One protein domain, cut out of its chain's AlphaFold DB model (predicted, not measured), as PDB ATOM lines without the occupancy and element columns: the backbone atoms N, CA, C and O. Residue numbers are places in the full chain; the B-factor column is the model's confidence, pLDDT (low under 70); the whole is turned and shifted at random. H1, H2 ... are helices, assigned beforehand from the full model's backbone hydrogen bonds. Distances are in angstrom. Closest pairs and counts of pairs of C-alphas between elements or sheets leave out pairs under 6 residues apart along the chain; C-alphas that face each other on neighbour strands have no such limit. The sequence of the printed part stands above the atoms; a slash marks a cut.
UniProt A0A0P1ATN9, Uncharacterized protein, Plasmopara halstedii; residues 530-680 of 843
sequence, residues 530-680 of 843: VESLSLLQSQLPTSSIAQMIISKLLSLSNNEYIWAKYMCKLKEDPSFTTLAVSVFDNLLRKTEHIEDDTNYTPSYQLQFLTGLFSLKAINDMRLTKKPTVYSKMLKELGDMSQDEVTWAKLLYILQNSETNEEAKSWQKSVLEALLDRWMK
ATOM      1  N   VAL A 530       1.646 -44.610  39.872       90.25
ATOM      2  CA  VAL A 530       1.623 -45.279  38.558       90.25
ATOM      3  C   VAL A 530       1.173 -46.736  38.702       90.25
ATOM      4  O   VAL A 530       0.275 -47.184  37.985       90.25
ATOM      5  N   GLU A 531       1.723 -47.468  39.676       89.88
ATOM      6  CA  GLU A 531       1.297 -48.837  39.994       89.88
ATOM      7  C   GLU A 531      -0.191 -48.887  40.367       89.88
ATOM      8  O   GLU A 531      -0.950 -49.697  39.827       89.88
ATOM      9  N   SER A 532      -0.639 -47.972  41.229       88.56
ATOM     10  CA  SER A 532      -2.044 -47.868  41.642       88.56
ATOM     11  C   SER A 532      -2.974 -47.576  40.463       88.56
ATOM     12  O   SER A 532      -4.079 -48.114  40.404       88.56
ATOM     13  N   LEU A 533      -2.525 -46.773  39.492       86.31
ATOM     14  CA  LEU A 533      -3.270 -46.505  38.265       86.31
ATOM     15  C   LEU A 533      -3.480 -47.782  37.441       86.31
ATOM     16  O   LEU A 533      -4.586 -48.048  36.965       86.31
ATOM     17  N   SER A 534      -2.427 -48.593  37.308       81.25
ATOM     18  CA  SER A 534      -2.456 -49.838  36.533       81.25
ATOM     19  C   SER A 534      -3.426 -50.876  37.109       81.25
ATOM     20  O   SER A 534      -4.029 -51.636  36.353       81.25
ATOM     21  N   LEU A 535      -3.628 -50.867  38.432       79.31
ATOM     22  CA  LEU A 535      -4.571 -51.737  39.138       79.31
ATOM     23  C   LEU A 535      -6.029 -51.306  38.952       79.31
ATOM     24  O   LEU A 535      -6.934 -52.132  39.059       79.31
ATOM     25  N   LEU A 536      -6.268 -50.025  38.667       77.44
ATOM     26  CA  LEU A 536      -7.609 -49.457  38.611       77.44
ATOM     27  C   LEU A 536      -8.328 -49.681  37.278       77.44
ATOM     28  O   LEU A 536      -9.505 -49.369  37.238       77.44
ATOM     29  N   GLN A 537      -7.681 -50.221  36.230       59.91
ATOM     30  CA  GLN A 537      -8.230 -50.643  34.916       59.91
ATOM     31  C   GLN A 537      -9.723 -50.301  34.648       59.91
ATOM     32  O   GLN A 537     -10.529 -51.209  34.460       59.91
ATOM     33  N   SER A 538     -10.098 -49.010  34.592       57.50
ATOM     34  CA  SER A 538     -11.457 -48.444  34.369       57.50
ATOM     35  C   SER A 538     -12.464 -48.325  35.537       57.50
ATOM     36  O   SER A 538     -13.573 -47.835  35.326       57.50
ATOM     37  N   GLN A 539     -12.117 -48.688  36.772       69.62
ATOM     38  CA  GLN A 539     -12.964 -48.487  37.953       69.62
ATOM     39  C   GLN A 539     -12.683 -47.145  38.644       69.62
ATOM     40  O   GLN A 539     -11.537 -46.719  38.783       69.62
ATOM     41  N   LEU A 540     -13.745 -46.478  39.114       73.81
ATOM     42  CA  LEU A 540     -13.622 -45.320  40.002       73.81
ATOM     43  C   LEU A 540     -12.931 -45.761  41.309       73.81
ATOM     44  O   LEU A 540     -13.352 -46.762  41.896       73.81
ATOM     45  N   PRO A 541     -11.905 -45.035  41.789       77.75
ATOM     46  CA  PRO A 541     -11.207 -45.402  43.010       77.75
ATOM     47  C   PRO A 541     -12.172 -45.355  44.195       77.75
ATOM     48  O   PRO A 541     -12.757 -44.313  44.499       77.75
ATOM     49  N   THR A 542     -12.338 -46.492  44.870       80.62
ATOM     50  CA  THR A 542     -13.137 -46.581  46.095       80.62
ATOM     51  C   THR A 542     -12.468 -45.792  47.223       80.62
ATOM     52  O   THR A 542     -11.249 -45.607  47.236       80.62
ATOM     53  N   SER A 543     -13.244 -45.374  48.229       80.62
ATOM     54  CA  SER A 543     -12.682 -44.718  49.423       80.62
ATOM     55  C   SER A 543     -11.631 -45.597  50.122       80.62
ATOM     56  O   SER A 543     -10.620 -45.083  50.590       80.62
ATOM     57  N   SER A 544     -11.788 -46.928  50.099       84.62
ATOM     58  CA  SER A 544     -10.783 -47.856  50.634       84.62
ATOM     59  C   SER A 544      -9.444 -47.803  49.888       84.62
ATOM     60  O   SER A 544      -8.397 -47.837  50.530       84.62
ATOM     61  N   ILE A 545      -9.457 -47.672  48.555       85.81
ATOM     62  CA  ILE A 545      -8.235 -47.530  47.749       85.81
ATOM     63  C   ILE A 545      -7.579 -46.177  48.029       85.81
ATOM     64  O   ILE A 545      -6.373 -46.123  48.257       85.81
ATOM     65  N   ALA A 546      -8.364 -45.098  48.097       88.50
ATOM     66  CA  ALA A 546      -7.841 -43.781  48.460       88.50
ATOM     67  C   ALA A 546      -7.177 -43.797  49.851       88.50
ATOM     68  O   ALA A 546      -6.075 -43.281  50.003       88.50
ATOM     69  N   GLN A 547      -7.787 -44.454  50.843       89.06
ATOM     70  CA  GLN A 547      -7.219 -44.591  52.190       89.06
ATOM     71  C   GLN A 547      -5.950 -45.451  52.232       89.06
ATOM     72  O   GLN A 547      -5.008 -45.121  52.956       89.06
ATOM     73  N   MET A 548      -5.881 -46.522  51.434       91.12
ATOM     74  CA  MET A 548      -4.656 -47.311  51.270       91.12
ATOM     75  C   MET A 548      -3.520 -46.439  50.721       91.12
ATOM     76  O   MET A 548      -2.406 -46.477  51.246       91.12
ATOM     77  N   ILE A 549      -3.812 -45.619  49.706       92.81
ATOM     78  CA  ILE A 549      -2.825 -44.718  49.110       92.81
ATOM     79  C   ILE A 549      -2.373 -43.661  50.116       92.81
ATOM     80  O   ILE A 549      -1.173 -43.488  50.311       92.81
ATOM     81  N   ILE A 550      -3.306 -43.013  50.816       92.88
ATOM     82  CA  ILE A 550      -2.995 -42.030  51.863       92.88
ATOM     83  C   ILE A 550      -2.102 -42.652  52.938       92.88
ATOM     84  O   ILE A 550      -1.087 -42.065  53.297       92.88
ATOM     85  N   SER A 551      -2.424 -43.861  53.401       92.31
ATOM     86  CA  SER A 551      -1.622 -44.566  54.408       92.31
ATOM     87  C   SER A 551      -0.189 -44.809  53.926       92.31
ATOM     88  O   SER A 551       0.762 -44.624  54.686       92.31
ATOM     89  N   LYS A 552      -0.012 -45.174  52.648       93.56
ATOM     90  CA  LYS A 552       1.316 -45.350  52.051       93.56
ATOM     91  C   LYS A 552       2.069 -44.022  51.938       93.56
ATOM     92  O   LYS A 552       3.230 -43.967  52.335       93.56
ATOM     93  N   LEU A 553       1.427 -42.953  51.473       92.81
ATOM     94  CA  LEU A 553       2.045 -41.625  51.379       92.81
ATOM     95  C   LEU A 553       2.452 -41.091  52.760       92.81
ATOM     96  O   LEU A 553       3.584 -40.649  52.943       92.81
ATOM     97  N   LEU A 554       1.582 -41.230  53.762       90.62
ATOM     98  CA  LEU A 554       1.874 -40.825  55.138       90.62
ATOM     99  C   LEU A 554       2.990 -41.656  55.787       90.62
ATOM    100  O   LEU A 554       3.682 -41.153  56.667       90.62
ATOM    101  N   SER A 555       3.214 -42.893  55.322       91.12
ATOM    102  CA  SER A 555       4.373 -43.696  55.735       91.12
ATOM    103  C   SER A 555       5.701 -43.206  55.144       91.12
ATOM    104  O   SER A 555       6.743 -43.428  55.753       91.12
ATOM    105  N   LEU A 556       5.670 -42.530  53.986       89.12
ATOM    106  CA  LEU A 556       6.848 -41.904  53.372       89.12
ATOM    107  C   LEU A 556       7.145 -40.536  54.001       89.12
ATOM    108  O   LEU A 556       8.300 -40.172  54.197       89.12
ATOM    109  N   SER A 557       6.101 -39.767  54.311       89.00
ATOM    110  CA  SER A 557       6.200 -38.501  55.034       89.00
ATOM    111  C   SER A 557       4.883 -38.187  55.726       89.00
ATOM    112  O   SER A 557       3.835 -38.167  55.086       89.00
ATOM    113  N   ASN A 558       4.931 -37.853  57.014       86.31
ATOM    114  CA  ASN A 558       3.754 -37.459  57.792       86.31
ATOM    115  C   ASN A 558       3.212 -36.058  57.430       86.31
ATOM    116  O   ASN A 558       2.213 -35.621  57.999       86.31
ATOM    117  N   ASN A 559       3.855 -35.342  56.503       86.75
ATOM    118  CA  ASN A 559       3.453 -34.005  56.091       86.75
ATOM    119  C   ASN A 559       2.320 -34.070  55.047       86.75
ATOM    120  O   ASN A 559       2.557 -34.152  53.840       86.75
ATOM    121  N   GLU A 560       1.074 -33.994  55.523       89.75
ATOM    122  CA  GLU A 560      -0.140 -33.973  54.688       89.75
ATOM    123  C   GLU A 560      -0.123 -32.876  53.613       89.75
ATOM    124  O   GLU A 560      -0.660 -33.066  52.523       89.75
ATOM    125  N   TYR A 561       0.485 -31.721  53.895       90.38
ATOM    126  CA  TYR A 561       0.508 -30.597  52.964       90.38
ATOM    127  C   TYR A 561       1.319 -30.891  51.702       90.38
ATOM    128  O   TYR A 561       0.879 -30.531  50.606       90.38
ATOM    129  N   ILE A 562       2.453 -31.590  51.835       90.62
ATOM    130  CA  ILE A 562       3.245 -32.047  50.684       90.62
ATOM    131  C   ILE A 562       2.364 -32.890  49.764       90.62
ATOM    132  O   ILE A 562       2.285 -32.611  48.569       90.62
ATOM    133  N   TRP A 563       1.648 -33.865  50.325       93.31
ATOM    134  CA  TRP A 563       0.796 -34.766  49.551       93.31
ATOM    135  C   TRP A 563      -0.424 -34.063  48.963       93.31
ATOM    136  O   TRP A 563      -0.787 -34.327  47.821       93.31
ATOM    137  N   ALA A 564      -1.023 -33.115  49.683       92.38
ATOM    138  CA  ALA A 564      -2.132 -32.325  49.163       92.38
ATOM    139  C   ALA A 564      -1.705 -31.479  47.955       92.38
ATOM    140  O   ALA A 564      -2.406 -31.451  46.944       92.38
ATOM    141  N   LYS A 565      -0.536 -30.827  48.018       91.00
ATOM    142  CA  LYS A 565       0.032 -30.104  46.872       91.00
ATOM    143  C   LYS A 565       0.382 -31.032  45.719       91.00
ATOM    144  O   LYS A 565       0.041 -30.734  44.578       91.00
ATOM    145  N   TYR A 566       1.007 -32.158  46.032       93.12
ATOM    146  CA  TYR A 566       1.363 -33.170  45.054       93.12
ATOM    147  C   TYR A 566       0.127 -33.654  44.282       93.12
ATOM    148  O   TYR A 566       0.126 -33.632  43.057       93.12
ATOM    149  N   MET A 567      -0.976 -33.962  44.974       94.56
ATOM    150  CA  MET A 567      -2.246 -34.339  44.335       94.56
ATOM    151  C   MET A 567      -2.914 -33.178  43.590       94.56
ATOM    152  O   MET A 567      -3.489 -33.388  42.523       94.56
ATOM    153  N   CYS A 568      -2.821 -31.948  44.106       90.25
ATOM    154  CA  CYS A 568      -3.281 -30.749  43.400       90.25
ATOM    155  C   CYS A 568      -2.600 -30.568  42.049       90.25
ATOM    156  O   CYS A 568      -3.253 -30.087  41.130       90.25
ATOM    157  N   LYS A 569      -1.318 -30.919  41.947       90.38
ATOM    158  CA  LYS A 569      -0.585 -30.867  40.691       90.38
ATOM    159  C   LYS A 569      -0.916 -32.083  39.830       90.38
ATOM    160  O   LYS A 569      -1.358 -31.928  38.702       90.38
ATOM    161  N   LEU A 570      -0.836 -33.285  40.395       91.12
ATOM    162  CA  LEU A 570      -1.078 -34.541  39.682       91.12
ATOM    163  C   LEU A 570      -2.478 -34.625  39.049       91.12
ATOM    164  O   LEU A 570      -2.633 -35.233  37.997       91.12
ATOM    165  N   LYS A 571      -3.503 -33.988  39.635       90.62
ATOM    166  CA  LYS A 571      -4.855 -33.978  39.050       90.62
ATOM    167  C   LYS A 571      -4.944 -33.267  37.692       90.62
ATOM    168  O   LYS A 571      -5.939 -33.463  36.997       90.62
ATOM    169  N   GLU A 572      -3.977 -32.408  37.359       88.56
ATOM    170  CA  GLU A 572      -3.903 -31.719  36.065       88.56
ATOM    171  C   GLU A 572      -3.518 -32.688  34.932       88.56
ATOM    172  O   GLU A 572      -3.850 -32.417  33.780       88.56
ATOM    173  N   ASP A 573      -2.897 -33.835  35.247       87.81
ATOM    174  CA  ASP A 573      -2.693 -34.934  34.299       87.81
ATOM    175  C   ASP A 573      -4.001 -35.735  34.135       87.81
ATOM    176  O   ASP A 573      -4.465 -36.343  35.111       87.81
ATOM    177  N   PRO A 574      -4.581 -35.807  32.918       87.44
ATOM    178  CA  PRO A 574      -5.793 -36.582  32.641       87.44
ATOM    179  C   PRO A 574      -5.708 -38.050  33.066       87.44
ATOM    180  O   PRO A 574      -6.726 -38.655  33.406       87.44
ATOM    181  N   SER A 575      -4.503 -38.623  33.053       86.50
ATOM    182  CA  SER A 575      -4.248 -40.009  33.440       86.50
ATOM    183  C   SER A 575      -4.510 -40.216  34.927       86.50
ATOM    184  O   SER A 575      -5.056 -41.243  35.313       86.50
ATOM    185  N   PHE A 576      -4.185 -39.225  35.759       88.88
ATOM    186  CA  PHE A 576      -4.290 -39.314  37.213       88.88
ATOM    187  C   PHE A 576      -5.490 -38.571  37.798       88.88
ATOM    188  O   PHE A 576      -5.807 -38.824  38.961       88.88
ATOM    189  N   THR A 577      -6.173 -37.694  37.048       90.38
ATOM    190  CA  THR A 577      -7.211 -36.781  37.567       90.38
ATOM    191  C   THR A 577      -8.171 -37.452  38.545       90.38
ATOM    192  O   THR A 577      -8.312 -36.996  39.679       90.38
ATOM    193  N   THR A 578      -8.800 -38.559  38.153       89.44
ATOM    194  CA  THR A 578      -9.798 -39.251  38.983       89.44
ATOM    195  C   THR A 578      -9.201 -39.795  40.286       89.44
ATOM    196  O   THR A 578      -9.809 -39.671  41.352       89.44
ATOM    197  N   LEU A 579      -8.002 -40.383  40.218       90.88
ATOM    198  CA  LEU A 579      -7.308 -40.937  41.379       90.88
ATOM    199  C   LEU A 579      -6.814 -39.830  42.310       90.88
ATOM    200  O   LEU A 579      -7.088 -39.868  43.508       90.88
ATOM    201  N   ALA A 580      -6.147 -38.823  41.750       92.19
ATOM    202  CA  ALA A 580      -5.612 -37.686  42.481       92.19
ATOM    203  C   ALA A 580      -6.720 -36.897  43.190       92.19
ATOM    204  O   ALA A 580      -6.557 -36.557  44.356       92.19
ATOM    205  N   VAL A 581      -7.871 -36.667  42.540       91.94
ATOM    206  CA  VAL A 581      -9.037 -36.014  43.165       91.94
ATOM    207  C   VAL A 581      -9.573 -36.840  44.333       91.94
ATOM    208  O   VAL A 581      -9.789 -36.291  45.410       91.94
ATOM    209  N   SER A 582      -9.730 -38.156  44.164       90.94
ATOM    210  CA  SER A 582     -10.219 -39.029  45.240       90.94
ATOM    211  C   SER A 582      -9.262 -39.053  46.438       90.94
ATOM    212  O   SER A 582      -9.693 -38.896  47.583       90.94
ATOM    213  N   VAL A 583      -7.955 -39.179  46.193       92.81
ATOM    214  CA  VAL A 583      -6.925 -39.146  47.244       92.81
ATOM    215  C   VAL A 583      -6.886 -37.776  47.921       92.81
ATOM    216  O   VAL A 583      -6.889 -37.711  49.145       92.81
ATOM    217  N   PHE A 584      -6.924 -36.684  47.155       93.44
ATOM    218  CA  PHE A 584      -6.953 -35.315  47.674       93.44
ATOM    219  C   PHE A 584      -8.160 -35.062  48.585       93.44
ATOM    220  O   PHE A 584      -8.009 -34.542  49.692       93.44
ATOM    221  N   ASP A 585      -9.349 -35.476  48.149       91.56
ATOM    222  CA  ASP A 585     -10.582 -35.283  48.906       91.56
ATOM    223  C   ASP A 585     -10.581 -36.084  50.210       91.56
ATOM    224  O   ASP A 585     -10.984 -35.564  51.249       91.56
ATOM    225  N   ASN A 586     -10.098 -37.329  50.188       89.38
ATOM    226  CA  ASN A 586      -9.993 -38.145  51.400       89.38
ATOM    227  C   ASN A 586      -8.871 -37.661  52.335       89.38
ATOM    228  O   ASN A 586      -9.023 -37.779  53.546       89.38
ATOM    229  N   LEU A 587      -7.783 -37.096  51.799       90.75
ATOM    230  CA  LEU A 587      -6.657 -36.570  52.580       90.75
ATOM    231  C   LEU A 587      -7.040 -35.308  53.363       90.75
ATOM    232  O   LEU A 587      -6.609 -35.128  54.499       90.75
ATOM    233  N   LEU A 588      -7.825 -34.410  52.759       89.81
ATOM    234  CA  LEU A 588      -8.178 -33.136  53.392       89.81
ATOM    235  C   LEU A 588      -9.427 -33.202  54.273       89.81
ATOM    236  O   LEU A 588      -9.563 -32.363  55.165       89.81
ATOM    237  N   ARG A 589     -10.314 -34.182  54.056       84.06
ATOM    238  CA  ARG A 589     -11.536 -34.356  54.851       84.06
ATOM    239  C   ARG A 589     -11.232 -34.607  56.326       84.06
ATOM    240  O   ARG A 589     -10.347 -35.379  56.688       84.06
ATOM    241  N   LYS A 590     -12.046 -34.007  57.195       68.25
ATOM    242  CA  LYS A 590     -12.042 -34.291  58.632       68.25
ATOM    243  C   LYS A 590     -12.530 -35.728  58.878       68.25
ATOM    244  O   LYS A 590     -13.649 -36.078  58.515       68.25
ATOM    245  N   THR A 591     -11.698 -36.542  59.520       56.09
ATOM    246  CA  THR A 591     -11.818 -38.007  59.677       56.09
ATOM    247  C   THR A 591     -13.043 -38.520  60.451       56.09
ATOM    248  O   THR A 591     -13.237 -39.730  60.519       56.09
ATOM    249  N   GLU A 592     -13.895 -37.654  61.009       54.59
ATOM    250  CA  GLU A 592     -14.950 -38.058  61.961       54.59
ATOM    251  C   GLU A 592     -16.394 -37.959  61.432       54.59
ATOM    252  O   GLU A 592     -17.304 -38.482  62.071       54.59
ATOM    253  N   HIS A 593     -16.639 -37.360  60.260       49.84
ATOM    254  CA  HIS A 593     -17.986 -37.272  59.676       49.84
ATOM    255  C   HIS A 593     -17.968 -37.685  58.201       49.84
ATOM    256  O   HIS A 593     -17.790 -36.866  57.305       49.84
ATOM    257  N   ILE A 594     -18.131 -38.989  57.962       50.91
ATOM    258  CA  ILE A 594     -18.210 -39.597  56.620       50.91
ATOM    259  C   ILE A 594     -19.637 -39.490  56.032       50.91
ATOM    260  O   ILE A 594     -19.849 -39.809  54.864       50.91
ATOM    261  N   GLU A 595     -20.618 -39.004  56.796       48.12
ATOM    262  CA  GLU A 595     -22.026 -39.041  56.388       48.12
ATOM    263  C   GLU A 595     -22.445 -37.819  55.533       48.12
ATOM    264  O   GLU A 595     -22.531 -36.683  55.993       48.12
ATOM    265  N   ASP A 596     -22.716 -38.123  54.260       48.47
ATOM    266  CA  ASP A 596     -23.746 -37.569  53.366       48.47
ATOM    267  C   ASP A 596     -23.643 -36.176  52.723       48.47
ATOM    268  O   ASP A 596     -24.433 -35.916  51.812       48.47
ATOM    269  N   ASP A 597     -22.668 -35.310  53.023       53.34
ATOM    270  CA  ASP A 597     -22.525 -34.067  52.231       53.34
ATOM    271  C   ASP A 597     -21.634 -34.264  50.988       53.34
ATOM    272  O   ASP A 597     -20.495 -33.802  50.890       53.34
ATOM    273  N   THR A 598     -22.155 -35.004  50.004       57.62
ATOM    274  CA  THR A 598     -21.485 -35.253  48.712       57.62
ATOM    275  C   THR A 598     -21.299 -33.992  47.864       57.62
ATOM    276  O   THR A 598     -20.615 -34.048  46.844       57.62
ATOM    277  N   ASN A 599     -21.900 -32.861  48.249       63.72
ATOM    278  CA  ASN A 599     -21.989 -31.677  47.397       63.72
ATOM    279  C   ASN A 599     -20.793 -30.718  47.529       63.72
ATOM    280  O   ASN A 599     -20.596 -29.893  46.640       63.72
ATOM    281  N   TYR A 600     -19.973 -30.833  48.582       74.69
ATOM    282  CA  TYR A 600     -18.875 -29.892  48.857       74.69
ATOM    283  C   TYR A 600     -17.555 -30.599  49.187       74.69
ATOM    284  O   TYR A 600     -17.007 -30.459  50.280       74.69
ATOM    285  N   THR A 601     -17.023 -31.371  48.238       86.31
ATOM    286  CA  THR A 601     -15.698 -31.995  48.378       86.31
ATOM    287  C   THR A 601     -14.571 -30.948  48.432       86.31
ATOM    288  O   THR A 601     -14.723 -29.864  47.859       86.31
ATOM    289  N   PRO A 602     -13.413 -31.244  49.063       89.06
ATOM    290  CA  PRO A 602     -12.254 -30.347  49.038       89.06
ATOM    291  C   PRO A 602     -11.834 -29.917  47.622       89.06
ATOM    292  O   PRO A 602     -11.466 -28.765  47.401       89.06
ATOM    293  N   SER A 603     -11.933 -30.805  46.635       88.38
ATOM    294  CA  SER A 603     -11.672 -30.533  45.220       88.38
ATOM    295  C   SER A 603     -12.666 -29.535  44.617       88.38
ATOM    296  O   SER A 603     -12.244 -28.599  43.932       88.38
ATOM    297  N   TYR A 604     -13.961 -29.670  44.920       87.81
ATOM    298  CA  TYR A 604     -15.001 -28.716  44.522       87.81
ATOM    299  C   TYR A 604     -14.794 -27.345  45.182       87.81
ATOM    300  O   TYR A 604     -14.840 -26.304  44.524       87.81
ATOM    301  N   GLN A 605     -14.493 -27.336  46.480       88.56
ATOM    302  CA  GLN A 605     -14.179 -26.133  47.250       88.56
ATOM    303  C   GLN A 605     -12.931 -25.414  46.719       88.56
ATOM    304  O   GLN A 605     -12.914 -24.187  46.600       88.56
ATOM    305  N   LEU A 606     -11.899 -26.170  46.337       87.75
ATOM    306  CA  LEU A 606     -10.702 -25.635  45.703       87.75
ATOM    307  C   LEU A 606     -11.036 -24.994  44.353       87.75
ATOM    308  O   LEU A 606     -10.621 -23.864  44.107       87.75
ATOM    309  N   GLN A 607     -11.827 -25.672  43.512       87.00
ATOM    310  CA  GLN A 607     -12.279 -25.127  42.229       87.00
ATOM    311  C   GLN A 607     -13.054 -23.818  42.419       87.00
ATOM    312  O   GLN A 607     -12.842 -22.862  41.669       87.00
ATOM    313  N   PHE A 608     -13.907 -23.749  43.444       84.94
ATOM    314  CA  PHE A 608     -14.621 -22.535  43.813       84.94
ATOM    315  C   PHE A 608     -13.655 -21.396  44.168       84.94
ATOM    316  O   PHE A 608     -13.750 -20.319  43.576       84.94
ATOM    317  N   LEU A 609     -12.679 -21.645  45.052       83.62
ATOM    318  CA  LEU A 609     -11.677 -20.654  45.462       83.62
ATOM    319  C   LEU A 609     -10.784 -20.180  44.312       83.62
ATOM    320  O   LEU A 609     -10.354 -19.032  44.335       83.62
ATOM    321  N   THR A 610     -10.510 -21.025  43.318       83.50
ATOM    322  CA  THR A 610      -9.709 -20.661  42.135       83.50
ATOM    323  C   THR A 610     -10.535 -20.065  40.990       83.50
ATOM    324  O   THR A 610      -9.970 -19.511  40.053       83.50
ATOM    325  N   GLY A 611     -11.864 -20.187  41.040       80.19
ATOM    326  CA  GLY A 611     -12.776 -19.786  39.972       80.19
ATOM    327  C   GLY A 611     -13.280 -18.343  40.082       80.19
ATOM    328  O   GLY A 611     -12.581 -17.425  40.515       80.19
ATOM    329  N   LEU A 612     -14.543 -18.132  39.699       67.31
ATOM    330  CA  LEU A 612     -15.195 -16.812  39.694       67.31
ATOM    331  C   LEU A 612     -15.209 -16.129  41.072       67.31
ATOM    332  O   LEU A 612     -15.222 -14.898  41.140       67.31
ATOM    333  N   PHE A 613     -15.168 -16.902  42.160       72.56
ATOM    334  CA  PHE A 613     -15.074 -16.356  43.510       72.56
ATOM    335  C   PHE A 613     -13.775 -15.569  43.721       72.56
ATOM    336  O   PHE A 613     -13.834 -14.466  44.257       72.56
ATOM    337  N   SER A 614     -12.628 -16.058  43.225       69.75
ATOM    338  CA  SER A 614     -11.352 -15.326  43.296       69.75
ATOM    339  C   SER A 614     -11.438 -13.980  42.579       69.75
ATOM    340  O   SER A 614     -10.999 -12.961  43.104       69.75
ATOM    341  N   LEU A 615     -12.049 -13.944  41.392       69.94
ATOM    342  CA  LEU A 615     -12.203 -12.706  40.620       69.94
ATOM    343  C   LEU A 615     -13.118 -11.701  41.330       69.94
ATOM    344  O   LEU A 615     -12.792 -10.515  41.404       69.94
ATOM    345  N   LYS A 616     -14.241 -12.169  41.893       75.31
ATOM    346  CA  LYS A 616     -15.128 -11.344  42.727       75.31
ATOM    347  C   LYS A 616     -14.380 -10.818  43.955       75.31
ATOM    348  O   LYS A 616     -14.455  -9.627  44.238       75.31
ATOM    349  N   ALA A 617     -13.614 -11.671  44.632       66.88
ATOM    350  CA  ALA A 617     -12.865 -11.308  45.826       66.88
ATOM    351  C   ALA A 617     -11.788 -10.249  45.556       66.88
ATOM    352  O   ALA A 617     -11.703  -9.257  46.281       66.88
ATOM    353  N   ILE A 618     -11.020 -10.410  44.475       71.44
ATOM    354  CA  ILE A 618     -10.013  -9.437  44.031       71.44
ATOM    355  C   ILE A 618     -10.673  -8.088  43.707       71.44
ATOM    356  O   ILE A 618     -10.192  -7.038  44.141       71.44
ATOM    357  N   ASN A 619     -11.801  -8.096  42.990       74.31
ATOM    358  CA  ASN A 619     -12.523  -6.872  42.637       74.31
ATOM    359  C   ASN A 619     -13.103  -6.158  43.868       74.31
ATOM    360  O   ASN A 619     -12.932  -4.945  44.007       74.31
ATOM    361  N   ASP A 620     -13.718  -6.897  44.792       72.56
ATOM    362  CA  ASP A 620     -14.267  -6.340  46.031       72.56
ATOM    363  C   ASP A 620     -13.159  -5.717  46.908       72.56
ATOM    364  O   ASP A 620     -13.351  -4.639  47.480       72.56
ATOM    365  N   MET A 621     -11.963  -6.322  46.954       68.38
ATOM    366  CA  MET A 621     -10.809  -5.765  47.681       68.38
ATOM    367  C   MET A 621     -10.215  -4.521  47.027       68.38
ATOM    368  O   MET A 621      -9.851  -3.578  47.736       68.38
ATOM    369  N   ARG A 622     -10.153  -4.469  45.691       68.81
ATOM    370  CA  ARG A 622      -9.723  -3.264  44.959       68.81
ATOM    371  C   ARG A 622     -10.644  -2.079  45.238       68.81
ATOM    372  O   ARG A 622     -10.171  -0.951  45.369       68.81
ATOM    373  N   LEU A 623     -11.945  -2.336  45.361       68.81
ATOM    374  CA  LEU A 623     -12.954  -1.305  45.598       68.81
ATOM    375  C   LEU A 623     -13.066  -0.907  47.075       68.81
ATOM    376  O   LEU A 623     -13.411   0.235  47.382       68.81
ATOM    377  N   THR A 624     -12.771  -1.817  48.006       62.50
ATOM    378  CA  THR A 624     -12.954  -1.581  49.440       62.50
ATOM    379  C   THR A 624     -11.806  -2.163  50.271       62.50
ATOM    380  O   THR A 624     -11.810  -3.328  50.648       62.50
ATOM    381  N   LYS A 625     -10.828  -1.332  50.658       59.56
ATOM    382  CA  LYS A 625      -9.751  -1.695  51.609       59.56
ATOM    383  C   LYS A 625     -10.249  -1.816  53.066       59.56
ATOM    384  O   LYS A 625      -9.670  -1.210  53.966       59.56
ATOM    385  N   LYS A 626     -11.377  -2.492  53.325       65.88
ATOM    386  CA  LYS A 626     -12.009  -2.535  54.659       65.88
ATOM    387  C   LYS A 626     -12.043  -3.952  55.258       65.88
ATOM    388  O   LYS A 626     -12.441  -4.879  54.559       65.88
ATOM    389  N   PRO A 627     -11.783  -4.110  56.576       63.97
ATOM    390  CA  PRO A 627     -11.909  -5.384  57.306       63.97
ATOM    391  C   PRO A 627     -13.272  -6.082  57.163       63.97
ATOM    392  O   PRO A 627     -13.378  -7.297  57.300       63.97
ATOM    393  N   THR A 628     -14.324  -5.319  56.849       71.69
ATOM    394  CA  THR A 628     -15.687  -5.817  56.618       71.69
ATOM    395  C   THR A 628     -15.809  -6.746  55.404       71.69
ATOM    396  O   THR A 628     -16.750  -7.535  55.333       71.69
ATOM    397  N   VAL A 629     -14.874  -6.668  54.450       76.94
ATOM    398  CA  VAL A 629     -14.850  -7.526  53.254       76.94
ATOM    399  C   VAL A 629     -14.517  -8.968  53.638       76.94
ATOM    400  O   VAL A 629     -15.245  -9.882  53.258       76.94
ATOM    401  N   TYR A 630     -13.502  -9.172  54.482       79.44
ATOM    402  CA  TYR A 630     -13.086 -10.510  54.913       79.44
ATOM    403  C   TYR A 630     -14.163 -11.211  55.741       79.44
ATOM    404  O   TYR A 630     -14.445 -12.383  55.518       79.44
ATOM    405  N   SER A 631     -14.853 -10.491  56.635       77.25
ATOM    406  CA  SER A 631     -15.970 -11.070  57.395       77.25
ATOM    407  C   SER A 631     -17.130 -11.516  56.502       77.25
ATOM    408  O   SER A 631     -17.782 -12.515  56.801       77.25
ATOM    409  N   LYS A 632     -17.386 -10.794  55.402       81.94
ATOM    410  CA  LYS A 632     -18.410 -11.176  54.427       81.94
ATOM    411  C   LYS A 632     -17.979 -12.422  53.651       81.94
ATOM    412  O   LYS A 632     -18.783 -13.330  53.501       81.94
ATOM    413  N   MET A 633     -16.715 -12.495  53.234       82.19
ATOM    414  CA  MET A 633     -16.159 -13.672  52.555       82.19
ATOM    415  C   MET A 633     -16.179 -14.916  53.438       82.19
ATOM    416  O   MET A 633     -16.616 -15.965  52.990       82.19
ATOM    417  N   LEU A 634     -15.783 -14.801  54.708       84.31
ATOM    418  CA  LEU A 634     -15.856 -15.915  55.658       84.31
ATOM    419  C   LEU A 634     -17.291 -16.388  55.898       84.31
ATOM    420  O   LEU A 634     -17.505 -17.571  56.151       84.31
ATOM    421  N   LYS A 635     -18.268 -15.477  55.825       85.44
ATOM    422  CA  LYS A 635     -19.682 -15.845  55.858       85.44
ATOM    423  C   LYS A 635     -20.085 -16.596  54.587       85.44
ATOM    424  O   LYS A 635     -20.665 -17.660  54.709       85.44
ATOM    425  N   GLU A 636     -19.717 -16.095  53.404       84.00
ATOM    426  CA  GLU A 636     -19.990 -16.773  52.124       84.00
ATOM    427  C   GLU A 636     -19.363 -18.186  52.078       84.00
ATOM    428  O   GLU A 636     -20.024 -19.125  51.647       84.00
ATOM    429  N   LEU A 637     -18.137 -18.369  52.589       85.00
ATOM    430  CA  LEU A 637     -17.502 -19.694  52.711       85.00
ATOM    431  C   LEU A 637     -18.235 -20.602  53.712       85.00
ATOM    432  O   LEU A 637     -18.447 -21.780  53.431       85.00
ATOM    433  N   GLY A 638     -18.650 -20.050  54.857       83.88
ATOM    434  CA  GLY A 638     -19.428 -20.779  55.862       83.88
ATOM    435  C   GLY A 638     -20.816 -21.190  55.367       83.88
ATOM    436  O   GLY A 638     -21.275 -22.282  55.682       83.88
ATOM    437  N   ASP A 639     -21.465 -20.357  54.551       82.69
ATOM    438  CA  ASP A 639     -22.759 -20.664  53.932       82.69
ATOM    439  C   ASP A 639     -22.644 -21.846  52.940       82.69
ATOM    440  O   ASP A 639     -23.625 -22.552  52.718       82.69
ATOM    441  N   MET A 640     -21.453 -22.088  52.371       79.75
ATOM    442  CA  MET A 640     -21.184 -23.225  51.478       79.75
ATOM    443  C   MET A 640     -20.783 -24.498  52.216       79.75
ATOM    444  O   MET A 640     -21.238 -25.579  51.871       79.75
ATOM    445  N   SER A 641     -19.892 -24.394  53.200       82.19
ATOM    446  CA  SER A 641     -19.487 -25.536  54.013       82.19
ATOM    447  C   SER A 641     -19.065 -25.080  55.397       82.19
ATOM    448  O   SER A 641     -18.300 -24.126  55.551       82.19
ATOM    449  N   GLN A 642     -19.528 -25.821  56.402       83.06
ATOM    450  CA  GLN A 642     -19.174 -25.602  57.804       83.06
ATOM    451  C   GLN A 642     -17.778 -26.146  58.156       83.06
ATOM    452  O   GLN A 642     -17.308 -25.935  59.276       83.06
ATOM    453  N   ASP A 643     -17.095 -26.835  57.232       86.31
ATOM    454  CA  ASP A 643     -15.740 -27.340  57.460       86.31
ATOM    455  C   ASP A 643     -14.686 -26.241  57.275       86.31
ATOM    456  O   ASP A 643     -13.976 -26.133  56.273       86.31
ATOM    457  N   GLU A 644     -14.583 -25.404  58.300       89.25
ATOM    458  CA  GLU A 644     -13.614 -24.318  58.359       89.25
ATOM    459  C   GLU A 644     -12.155 -24.806  58.301       89.25
ATOM    460  O   GLU A 644     -11.288 -24.063  57.844       89.25
ATOM    461  N   VAL A 645     -11.862 -26.037  58.744       91.62
ATOM    462  CA  VAL A 645     -10.498 -26.591  58.692       91.62
ATOM    463  C   VAL A 645     -10.104 -26.857  57.252       91.62
ATOM    464  O   VAL A 645      -9.019 -26.447  56.841       91.62
ATOM    465  N   THR A 646     -10.990 -27.474  56.470       91.38
ATOM    466  CA  THR A 646     -10.743 -27.689  55.042       91.38
ATOM    467  C   THR A 646     -10.554 -26.357  54.318       91.38
ATOM    468  O   THR A 646      -9.574 -26.206  53.588       91.38
ATOM    469  N   TRP A 647     -11.374 -25.337  54.602       91.56
ATOM    470  CA  TRP A 647     -11.152 -23.993  54.050       91.56
ATOM    471  C   TRP A 647      -9.770 -23.426  54.398       91.56
ATOM    472  O   TRP A 647      -9.086 -22.905  53.516       91.56
ATOM    473  N   ALA A 648      -9.321 -23.562  55.649       92.88
ATOM    474  CA  ALA A 648      -7.996 -23.107  56.062       92.88
ATOM    475  C   ALA A 648      -6.867 -23.865  55.341       92.88
ATOM    476  O   ALA A 648      -5.924 -23.235  54.857       92.88
ATOM    477  N   LYS A 649      -6.976 -25.197  55.218       93.88
ATOM    478  CA  LYS A 649      -6.014 -26.030  54.476       93.88
ATOM    479  C   LYS A 649      -5.947 -25.610  53.001       93.88
ATOM    480  O   LYS A 649      -4.856 -25.405  52.475       93.88
ATOM    481  N   LEU A 650      -7.092 -25.404  52.344       92.88
ATOM    482  CA  LEU A 650      -7.160 -24.981  50.939       92.88
ATOM    483  C   LEU A 650      -6.591 -23.574  50.716       92.88
ATOM    484  O   LEU A 650      -5.802 -23.374  49.793       92.88
ATOM    485  N   LEU A 651      -6.929 -22.606  51.573       92.00
ATOM    486  CA  LEU A 651      -6.354 -21.257  51.520       92.00
ATOM    487  C   LEU A 651      -4.834 -21.290  51.727       92.00
ATOM    488  O   LEU A 651      -4.107 -20.576  51.036       92.00
ATOM    489  N   TYR A 652      -4.345 -22.159  52.618       92.56
ATOM    490  CA  TYR A 652      -2.914 -22.366  52.824       92.56
ATOM    491  C   TYR A 652      -2.222 -22.995  51.605       92.56
ATOM    492  O   TYR A 652      -1.106 -22.600  51.263       92.56
ATOM    493  N   ILE A 653      -2.864 -23.944  50.916       90.44
ATOM    494  CA  ILE A 653      -2.351 -24.493  49.651       90.44
ATOM    495  C   ILE A 653      -2.230 -23.386  48.600       90.44
ATOM    496  O   ILE A 653      -1.179 -23.266  47.972       90.44
ATOM    497  N   LEU A 654      -3.272 -22.564  48.441       88.25
ATOM    498  CA  LEU A 654      -3.346 -21.536  47.401       88.25
ATOM    499  C   LEU A 654      -2.391 -20.356  47.622       88.25
ATOM    500  O   LEU A 654      -1.731 -19.931  46.677       88.25
ATOM    501  N   GLN A 655      -2.246 -19.859  48.855       87.75
ATOM    502  CA  GLN A 655      -1.313 -18.749  49.117       87.75
ATOM    503  C   GLN A 655       0.152 -19.141  48.852       87.75
ATOM    504  O   GLN A 655       0.999 -18.280  48.629       87.75
ATOM    505  N   ASN A 656       0.443 -20.446  48.897       84.19
ATOM    506  CA  ASN A 656       1.765 -21.018  48.679       84.19
ATOM    507  C   ASN A 656       1.920 -21.645  47.279       84.19
ATOM    508  O   ASN A 656       2.913 -22.333  47.041       84.19
ATOM    509  N   SER A 657       0.954 -21.487  46.370       79.25
ATOM    510  CA  SER A 657       1.069 -21.943  44.979       79.25
ATOM    511  C   SER A 657       1.534 -20.814  44.052       79.25
ATOM    512  O   SER A 657       1.592 -19.648  44.448       79.25
ATOM    513  N   GLU A 658       1.868 -21.145  42.805       66.81
ATOM    514  CA  GLU A 658       2.264 -20.191  41.757       66.81
ATOM    515  C   GLU A 658       1.064 -19.387  41.217       66.81
ATOM    516  O   GLU A 658       0.774 -19.353  40.025       66.81
ATOM    517  N   THR A 659       0.306 -18.750  42.107       66.06
ATOM    518  CA  THR A 659      -0.783 -17.837  41.742       66.06
ATOM    519  C   THR A 659      -0.292 -16.388  41.688       66.06
ATOM    520  O   THR A 659       0.758 -16.044  42.233       66.06
ATOM    521  N   ASN A 660      -1.048 -15.514  41.016       76.62
ATOM    522  CA  ASN A 660      -0.780 -14.070  40.996       76.62
ATOM    523  C   ASN A 660      -0.684 -13.518  42.439       76.62
ATOM    524  O   ASN A 660      -1.495 -13.878  43.290       76.62
ATOM    525  N   GLU A 661       0.259 -12.612  42.703       80.88
ATOM    526  CA  GLU A 661       0.478 -11.967  44.008       80.88
ATOM    527  C   GLU A 661      -0.789 -11.330  44.605       80.88
ATOM    528  O   GLU A 661      -1.006 -11.379  45.817       80.88
ATOM    529  N   GLU A 662      -1.687 -10.797  43.769       78.12
ATOM    530  CA  GLU A 662      -2.985 -10.298  44.244       78.12
ATOM    531  C   GLU A 662      -3.869 -11.418  44.813       78.12
ATOM    532  O   GLU A 662      -4.557 -11.209  45.815       78.12
ATOM    533  N   ALA A 663      -3.835 -12.607  44.201       80.19
ATOM    534  CA  ALA A 663      -4.565 -13.779  44.670       80.19
ATOM    535  C   ALA A 663      -4.013 -14.263  46.017       80.19
ATOM    536  O   ALA A 663      -4.767 -14.426  46.979       80.19
ATOM    537  N   LYS A 664      -2.683 -14.379  46.116       84.31
ATOM    538  CA  LYS A 664      -1.995 -14.753  47.358       84.31
ATOM    539  C   LYS A 664      -2.314 -13.795  48.499       84.31
ATOM    540  O   LYS A 664      -2.608 -14.234  49.610       84.31
ATOM    541  N   SER A 665      -2.297 -12.488  48.229       84.00
ATOM    542  CA  SER A 665      -2.561 -11.473  49.250       84.00
ATOM    543  C   SER A 665      -3.944 -11.638  49.872       84.00
ATOM    544  O   SER A 665      -4.066 -11.547  51.093       84.00
ATOM    545  N   TRP A 666      -4.988 -11.864  49.069       84.50
ATOM    546  CA  TRP A 666      -6.332 -11.998  49.619       84.50
ATOM    547  C   TRP A 666      -6.546 -13.329  50.330       84.50
ATOM    548  O   TRP A 666      -7.174 -13.352  51.388       84.50
ATOM    549  N   GLN A 667      -6.002 -14.417  49.781       88.25
ATOM    550  CA  GLN A 667      -6.069 -15.749  50.383       88.25
ATOM    551  C   GLN A 667      -5.415 -15.740  51.762       88.25
ATOM    552  O   GLN A 667      -6.018 -16.212  52.725       88.25
ATOM    553  N   LYS A 668      -4.245 -15.099  51.874       89.75
ATOM    554  CA  LYS A 668      -3.554 -14.871  53.142       89.75
ATOM    555  C   LYS A 668      -4.415 -14.083  54.126       89.75
ATOM    556  O   LYS A 668      -4.591 -14.524  55.254       89.75
ATOM    557  N   SER A 669      -5.006 -12.960  53.715       87.50
ATOM    558  CA  SER A 669      -5.839 -12.157  54.622       87.50
ATOM    559  C   SER A 669      -7.129 -12.864  55.061       87.50
ATOM    560  O   SER A 669      -7.557 -12.702  56.202       87.50
ATOM    561  N   VAL A 670      -7.762 -13.655  54.186       89.19
ATOM    562  CA  VAL A 670      -8.936 -14.469  54.556       89.19
ATOM    563  C   VAL A 670      -8.531 -15.586  55.516       89.19
ATOM    564  O   VAL A 670      -9.237 -15.819  56.496       89.19
ATOM    565  N   LEU A 671      -7.389 -16.236  55.275       92.81
ATOM    566  CA  LEU A 671      -6.829 -17.238  56.177       92.81
ATOM    567  C   LEU A 671      -6.515 -16.628  57.548       92.81
ATOM    568  O   LEU A 671      -6.980 -17.147  58.553       92.81
ATOM    569  N   GLU A 672      -5.813 -15.497  57.606       91.31
ATOM    570  CA  GLU A 672      -5.532 -14.777  58.855       91.31
ATOM    571  C   GLU A 672      -6.826 -14.422  59.601       91.31
ATOM    572  O   GLU A 672      -6.954 -14.720  60.785       91.31
ATOM    573  N   ALA A 673      -7.840 -13.901  58.901       89.81
ATOM    574  CA  ALA A 673      -9.136 -13.596  59.507       89.81
ATOM    575  C   ALA A 673      -9.860 -14.847  60.047       89.81
ATOM    576  O   ALA A 673     -10.568 -14.766  61.058       89.81
ATOM    577  N   LEU A 674      -9.702 -16.000  59.386       91.50
ATOM    578  CA  LEU A 674     -10.237 -17.282  59.841       91.50
ATOM    579  C   LEU A 674      -9.521 -17.768  61.108       91.50
ATOM    580  O   LEU A 674     -10.182 -18.115  62.090       91.50
ATOM    581  N   LEU A 675      -8.188 -17.728  61.111       92.94
ATOM    582  CA  LEU A 675      -7.367 -18.096  62.264       92.94
ATOM    583  C   LEU A 675      -7.666 -17.180  63.464       92.94
ATOM    584  O   LEU A 675      -7.899 -17.670  64.569       92.94
ATOM    585  N   ASP A 676      -7.791 -15.871  63.245       89.75
ATOM    586  CA  ASP A 676      -8.185 -14.902  64.274       89.75
ATOM    587  C   ASP A 676      -9.573 -15.206  64.848       89.75
ATOM    588  O   ASP A 676      -9.816 -15.060  66.048       89.75
ATOM    589  N   ARG A 677     -10.519 -15.646  64.009       88.81
ATOM    590  CA  ARG A 677     -11.865 -16.035  64.457       88.81
ATOM    591  C   ARG A 677     -11.831 -17.264  65.366       88.81
ATOM    592  O   ARG A 677     -12.633 -17.335  66.310       88.81
ATOM    593  N   TRP A 678     -10.925 -18.208  65.110       90.94
ATOM    594  CA  TRP A 678     -10.683 -19.336  66.006       90.94
ATOM    595  C   TRP A 678     -10.035 -18.892  67.312       90.94
ATOM    596  O   TRP A 678     -10.433 -19.382  68.361       90.94
ATOM    597  N   MET A 679      -9.132 -17.910  67.277       88.19
ATOM    598  CA  MET A 679      -8.459 -17.403  68.476       88.19
ATOM    599  C   MET A 679      -9.305 -16.440  69.316       88.19
ATOM    600  O   MET A 679      -8.951 -16.192  70.465       88.19
ATOM    601  N   LYS A 680     -10.425 -15.911  68.810       82.50
ATOM    602  CA  LYS A 680     -11.285 -14.999  69.585       82.50
ATOM    603  C   LYS A 680     -12.117 -15.728  70.658       82.50
ATOM    604  O   LYS A 680     -12.822 -16.689  70.311       82.50
TER     605      LYS A 680
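This is residues 530 to 680 of the 843 residues of an uncharacterized protein of Plasmopara halstedii (UniProt A0A0P1ATN9). An elongated, all-helix body is built of two helical groups joined through H5 and H8 in its middle. At one end H2 crosses H4 of the hairpin H3-H4, with H1 at the edge; at the other, H9 crosses both H6 and H7 and folds back beside H8 as a hairpin. The printed part has 151 residues, with nine named helices, H1 to H9 in chain order, and no named strand. It is compact, with a radius of gyration of the C-alphas of 16.5 A, and spans 52 by 31 by 28 A.

H1, residues 530 to 535, touches no helix. H2, residues 543 to 556, touches H4, residues 577 to 588, only just about perpendicular at 72 degrees; their closest C-alphas, of Ala 546 and Val 583, are 4.9 A apart. H3, residues 560 to 570, forms a helical hairpin with H4, a shallow tilt of 18 degrees, opposite ways, with the C-alphas of Met 567 and Ala 580 closest at 5.1 A. H5, residues 602 to 610, touches H4 about perpendicular at 81 degrees, closest at the C-alphas of Asp 585 and Pro 602, 5.2 A. Residues 646 to 650 of H8, residues 644 to 655, touch H5, closest at the C-alphas of Leu 606 and Leu 650, 6.4 A. H6, residues 612 to 623, and H7, residues 628 to 640, form a helical hairpin but only just touch, with 3 pairs of C-alphas within 8 A, the closest those of Met 621 and Val 629, 7.1 A. H9, residues 661 to 679, touches H6 about perpendicular at 89 degrees, closest at the C-alphas of Ile 618 and Ala 663, 7.0 A. Residues 630 to 634 of H7 touch residues 669 to 674 of H9, closest at the C-alphas of Tyr 630 and Val 670, 5.7 A. H8 and H9 form a helical hairpin, a shallow tilt of 28 degrees, with the C-alphas of Gln 655 and Lys 664 closest at 4.4 A. H2 and H9 are apart. In H1 to H9 every O i to N i+4 pair is within hydrogen-bond range.

H1 begins at C-alpha 530, (1.623, -45.279, 38.558). H2 is 20.1 A long, H7 19.0 A and H9 26.6 A; H9 ends at C-alpha 679, (-8.459, -17.403, 68.476).

The C-alphas farthest apart, of Gln 537 and Lys 626, are 52.1 A apart. The printed part has no cut. The link from H4 to H5, residues 589 to 601, is long. Mean pLDDT of the printed part is 82.3; 26 residues are under 70, among them residues 590 to 599 and 621 to 627.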